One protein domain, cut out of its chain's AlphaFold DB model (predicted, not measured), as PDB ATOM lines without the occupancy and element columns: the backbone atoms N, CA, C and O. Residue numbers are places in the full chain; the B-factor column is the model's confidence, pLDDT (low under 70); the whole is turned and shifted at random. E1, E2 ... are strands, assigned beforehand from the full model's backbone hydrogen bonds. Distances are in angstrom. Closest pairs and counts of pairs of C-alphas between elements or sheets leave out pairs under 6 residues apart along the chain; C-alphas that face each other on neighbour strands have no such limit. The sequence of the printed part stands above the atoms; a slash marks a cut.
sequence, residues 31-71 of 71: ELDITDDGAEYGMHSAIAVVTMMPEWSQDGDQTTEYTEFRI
ATOM      1  N   GLU A  31     138.192 -16.059 165.415       95.94
ATOM      2  CA  GLU A  31     138.934 -15.089 166.213       95.94
ATOM      3  C   GLU A  31     139.363 -15.747 167.530       95.94
ATOM      4  O   GLU A  31     138.670 -16.631 168.038       95.94
ATOM      5  N   LEU A  32     140.520 -15.343 168.058       94.56
ATOM      6  CA  LEU A  32     141.065 -15.834 169.322       94.56
ATOM      7  C   LEU A  32     141.236 -14.663 170.290       94.56
ATOM      8  O   LEU A  32     141.981 -13.730 169.993       94.56
ATOM      9  N   ASP A  33     140.606 -14.760 171.456       92.25
ATOM     10  CA  ASP A  33     140.804 -13.844 172.580       92.25
ATOM     11  C   ASP A  33     141.505 -14.565 173.737       92.25
ATOM     12  O   ASP A  33     141.202 -15.721 174.045       92.25
ATOM     13  N   ILE A  34     142.464 -13.892 174.372       87.94
ATOM     14  CA  ILE A  34     143.197 -14.420 175.526       87.94
ATOM     15  C   ILE A  34     142.930 -13.488 176.700       87.94
ATOM     16  O   ILE A  34     143.352 -12.338 176.709       87.94
ATOM     17  N   THR A  35     142.251 -14.021 177.708       81.38
ATOM     18  CA  THR A  35     141.757 -13.258 178.871       81.38
ATOM     19  C   THR A  35     142.832 -12.846 179.883       81.38
ATOM     20  O   THR A  35     142.514 -12.182 180.869       81.38
ATOM     21  N   ASP A  36     144.088 -13.244 179.672       77.81
ATOM     22  CA  ASP A  36     145.223 -12.831 180.499       77.81
ATOM     23  C   ASP A  36     145.836 -11.545 179.938       77.81
ATOM     24  O   ASP A  36     146.440 -11.536 178.865       77.81
ATOM     25  N   ASP A  37     145.661 -10.457 180.684       72.00
ATOM     26  CA  ASP A  37     146.204  -9.134 180.385       72.00
ATOM     27  C   ASP A  37     147.630  -8.934 180.936       72.00
ATOM     28  O   ASP A  37     148.216  -7.861 180.772       72.00
ATOM     29  N   GLY A  38     148.210  -9.962 181.570       67.19
ATOM     30  CA  GLY A  38     149.548  -9.936 182.152       67.19
ATOM     31  C   GLY A  38     149.665  -9.069 183.408       67.19
ATOM     32  O   GLY A  38     150.786  -8.767 183.830       67.19
ATOM     33  N   ALA A  39     148.549  -8.638 184.005       70.81
ATOM     34  CA  ALA A  39     148.562  -7.839 185.224       70.81
ATOM     35  C   ALA A  39     148.951  -8.679 186.458       70.81
ATOM     36  O   ALA A  39     148.538  -9.828 186.614       70.81
ATOM     37  N   GLU A  40     149.697  -8.081 187.400       67.56
ATOM     38  CA  GLU A  40     150.092  -8.726 188.673       67.56
ATOM     39  C   GLU A  40     148.893  -9.199 189.518       67.56
ATOM     40  O   GLU A  40     149.033 -10.071 190.377       67.56
ATOM     41  N   TYR A  41     147.714  -8.626 189.278       60.59
ATOM     42  CA  TYR A  41     146.452  -8.952 189.934       60.59
ATOM     43  C   TYR A  41     145.421  -9.260 188.843       60.59
ATOM     44  O   TYR A  41     144.647  -8.398 188.434       60.59
ATOM     45  N   GLY A  42     145.455 -10.501 188.355       63.03
ATOM     46  CA  GLY A  42     144.641 -10.987 187.243       63.03
ATOM     47  C   GLY A  42     144.338 -12.483 187.355       63.03
ATOM     48  O   GLY A  42     144.697 -13.147 188.331       63.03
ATOM     49  N   MET A  43     143.628 -13.021 186.364       58.78
ATOM     50  CA  MET A  43     143.273 -14.439 186.311       58.78
ATOM     51  C   MET A  43     144.564 -15.267 186.155       58.78
ATOM     52  O   MET A  43     145.202 -15.223 185.114       58.78
ATOM     53  N   HIS A  44     144.963 -16.049 187.170       63.19
ATOM     54  CA  HIS A  44     146.200 -16.869 187.156       63.19
ATOM     55  C   HIS A  44     146.202 -18.017 186.125       63.19
ATOM     56  O   HIS A  44     147.039 -18.919 186.164       63.19
ATOM     57  N   SER A  45     145.209 -18.051 185.247       69.12
ATOM     58  CA  SER A  45     145.028 -19.052 184.212       69.12
ATOM     59  C   SER A  45     144.427 -18.332 183.017       69.12
ATOM     60  O   SER A  45     143.239 -18.018 183.029       69.12
ATOM     61  N   ALA A  46     145.259 -18.038 182.021       76.06
ATOM     62  CA  ALA A  46     144.795 -17.494 180.759       76.06
ATOM     63  C   ALA A  46     143.761 -18.446 180.149       76.06
ATOM     64  O   ALA A  46     144.054 -19.624 179.937       76.06
ATOM     65  N   ILE A  47     142.555 -17.947 179.885       86.12
ATOM     66  CA  ILE A  47     141.555 -18.666 179.093       86.12
ATOM     67  C   ILE A  47     141.674 -18.167 177.660       86.12
ATOM     68  O   ILE A  47     141.574 -16.958 177.429       86.12
ATOM     69  N   ALA A  48     141.859 -19.100 176.730       90.69
ATOM     70  CA  ALA A  48     141.763 -18.852 175.303       90.69
ATOM     71  C   ALA A  48     140.322 -19.114 174.842       90.69
ATOM     72  O   ALA A  48     139.786 -20.209 175.032       90.69
ATOM     73  N   VAL A  49     139.689 -18.102 174.256       94.00
ATOM     74  CA  VAL A  49     138.330 -18.168 173.711       94.00
ATOM     75  C   VAL A  49     138.418 -18.102 172.195       94.00
ATOM     76  O   VAL A  49     138.992 -17.161 171.654       94.00
ATOM     77  N   VAL A  50     137.861 -19.103 171.515       96.06
ATOM     78  CA  VAL A  50     137.760 -19.134 170.053       96.06
ATOM     79  C   VAL A  50     136.325 -18.831 169.656       96.06
ATOM     80  O   VAL A  50     135.415 -19.539 170.092       96.06
ATOM     81  N   THR A  51     136.136 -17.839 168.793       97.75
ATOM     82  CA  THR A  51     134.818 -17.378 168.343       97.75
ATOM     83  C   THR A  51     134.716 -17.461 166.821       97.75
ATOM     84  O   THR A  51     135.605 -17.010 166.104       97.75
ATOM     85  N   MET A  52     133.622 -18.028 166.312       97.62
ATOM     86  CA  MET A  52     133.292 -18.100 164.886       97.62
ATOM     87  C   MET A  52     131.930 -17.450 164.645       97.62
ATOM     88  O   MET A  52     130.920 -17.860 165.222       97.62
ATOM     89  N   MET A  53     131.903 -16.433 163.784       95.62
ATOM     90  CA  MET A  53     130.681 -15.699 163.457       95.62
ATOM     91  C   MET A  53     129.778 -16.496 162.505       95.62
ATOM     92  O   MET A  53     130.280 -17.253 161.672       95.62
ATOM     93  N   PRO A  54     128.445 -16.321 162.585       95.75
ATOM     94  CA  PRO A  54     127.533 -16.957 161.648       95.75
ATOM     95  C   PRO A  54     127.718 -16.370 160.246       95.75
ATOM     96  O   PRO A  54     127.954 -15.171 160.078       95.75
ATOM     97  N   GLU A  55     127.551 -17.213 159.234       95.75
ATOM     98  CA  GLU A  55     127.617 -16.808 157.832       95.75
ATOM     99  C   GLU A  55     126.225 -16.743 157.216       95.75
ATOM    100  O   GLU A  55     125.329 -17.502 157.596       95.75
ATOM    101  N   TRP A  56     126.065 -15.841 156.253       96.62
ATOM    102  CA  TRP A  56     124.805 -15.572 155.574       96.62
ATOM    103  C   TRP A  56     125.022 -15.574 154.062       96.62
ATOM    104  O   TRP A  56     126.024 -15.051 153.565       96.62
ATOM    105  N   SER A  57     124.079 -16.157 153.326       96.06
ATOM    106  CA  SER A  57     124.035 -16.101 151.868       96.06
ATOM    107  C   SER A  57     123.658 -14.695 151.385       96.06
ATOM    108  O   SER A  57     123.189 -13.851 152.152       96.06
ATOM    109  N   GLN A  58     123.822 -14.435 150.083       95.44
ATOM    110  CA  GLN A  58     123.359 -13.179 149.474       95.44
ATOM    111  C   GLN A  58     121.836 -13.010 149.553       95.44
ATOM    112  O   GLN A  58     121.350 -11.881 149.563       95.44
ATOM    113  N   ASP A  59     121.107 -14.122 149.650       96.81
ATOM    114  CA  ASP A  59     119.649 -14.158 149.752       96.81
ATOM    115  C   ASP A  59     119.155 -13.961 151.199       96.81
ATOM    116  O   ASP A  59     117.952 -13.878 151.438       96.81
ATOM    117  N   GLY A  60     120.074 -13.838 152.165       95.19
ATOM    118  CA  GLY A  60     119.752 -13.616 153.576       95.19
ATOM    119  C   GLY A  60     119.481 -14.892 154.372       95.19
ATOM    120  O   GLY A  60     119.011 -14.803 155.505       95.19
ATOM    121  N   ASP A  61     119.803 -16.064 153.822       97.25
ATOM    122  CA  ASP A  61     119.715 -17.334 154.544       97.25
ATOM    123  C   ASP A  61     120.996 -17.589 155.337       97.25
ATOM    124  O   ASP A  61     122.105 -17.448 154.817       97.25
ATOM    125  N   GLN A  62     120.864 -18.008 156.593       95.94
ATOM    126  CA  GLN A  62     122.016 -18.370 157.410       95.94
ATOM    127  C   GLN A  62     122.615 -19.702 156.931       95.94
ATOM    128  O   GLN A  62     121.925 -20.719 156.861       95.94
ATOM    129  N   THR A  63     123.911 -19.714 156.627       96.38
ATOM    130  CA  THR A  63     124.634 -20.890 156.113       96.38
ATOM    131  C   THR A  63     125.529 -21.549 157.156       96.38
ATOM    132  O   THR A  63     125.985 -22.676 156.957       96.38
ATOM    133  N   THR A  64     125.831 -20.864 158.262       96.38
ATOM    134  CA  THR A  64     126.669 -21.392 159.349       96.38
ATOM    135  C   THR A  64     126.235 -20.799 160.683       96.38
ATOM    136  O   THR A  64     125.846 -19.631 160.754       96.38
ATOM    137  N   GLU A  65     126.258 -21.599 161.746       96.94
ATOM    138  CA  GLU A  65     125.899 -21.162 163.095       96.94
ATOM    139  C   GLU A  65     127.063 -20.472 163.803       96.94
ATOM    140  O   GLU A  65     128.227 -20.824 163.610       96.94
ATOM    141  N   TYR A  66     126.729 -19.502 164.655       96.75
ATOM    142  CA  TYR A  66     127.675 -18.959 165.622       96.75
ATOM    143  C   TYR A  66     128.187 -20.088 166.523       96.75
ATOM    144  O   TYR A  66     127.398 -20.902 167.003       96.75
ATOM    145  N   THR A  67     129.493 -20.125 166.776       97.56
ATOM    146  CA  THR A  67     130.102 -21.091 167.699       97.56
ATOM    147  C   THR A  67     131.198 -20.419 168.512       97.56
ATOM    148  O   THR A  67     132.029 -19.699 167.963       97.56
ATOM    149  N   GLU A  68     131.229 -20.694 169.813       96.69
ATOM    150  CA  GLU A  68     132.286 -20.247 170.718       96.69
ATOM    151  C   GLU A  68     132.654 -21.359 171.698       96.69
ATOM    152  O   GLU A  68     131.783 -22.067 172.213       96.69
ATOM    153  N   PHE A  69     133.950 -21.522 171.956       95.00
ATOM    154  CA  PHE A  69     134.448 -22.493 172.923       95.00
ATOM    155  C   PHE A  69     135.766 -22.047 173.562       95.00
ATOM    156  O   PHE A  69     136.464 -21.166 173.064       95.00
ATOM    157  N   ARG A  70     136.088 -22.669 174.699       93.44
ATOM    158  CA  ARG A  70     137.294 -22.398 175.491       93.44
ATOM    159  C   ARG A  70     138.284 -23.546 175.345       93.44
ATOM    160  O   ARG A  70     137.850 -24.702 175.343       93.44
ATOM    161  N   ILE A  71     139.574 -23.226 175.268       85.75
ATOM    162  CA  ILE A  71     140.685 -24.193 175.249       85.75
ATOM    163  C   ILE A  71     141.691 -23.925 176.363       85.75
ATOM    164  O   ILE A  71     141.786 -22.759 176.810       85.75
TER     165      ILE A  71
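Overview. This is residues 31 to 71 of the 71 residues of an uncharacterized protein of Desulfamplus magnetovallimortis (UniProt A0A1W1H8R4). With little regular structure, the domain is a long, thin rod: a small antiparallel sheet, order E1 - E2 - E4, forms its middle, the loop of residues 35 to 47 makes one end, and residues 55 to 64, with E3, make the other. The printed part has 41 residues, with four named strands, E1 to E4 along the chain, and no named helix. The class is all strand, with 16 residues in named elements. The whole is extended, with a radius of gyration of the C-alphas of 15.4 A and spans of 50 by 14 by 9 A.

Along the chain. E2, residues 48 to 52, is 13.4 A long from first to last C-alpha. E1, residues 31 to 34, 10.3 A, begins at C-alpha 31 (138.934, -15.089, 166.213). E4, residues 67 to 70, 10.7 A, ends at C-alpha 70 (137.294, -22.398, 175.491). E3 is residues 62 to 64, 5.9 A.

Arrangement. E2 and E1 form an antiparallel hairpin at 161 degrees, with N 33 and O 49 2.9 A apart. E2 and E4 are antiparallel at 172 degrees, with N 52 and O 67 2.8 A apart. E3 pairs with no named strand, but residues 55 to 56 pair antiparallel with it. E3 runs on into E4 at 31 degrees.

Size, cuts and confidence. The C-alphas farthest apart, of Glu 40 and Asp 59, are 49.7 A apart. The printed part has no cut. The link E1 to E2 is long, 13 residues. Residue 38 and residues 40 to 45 have pLDDT under 70.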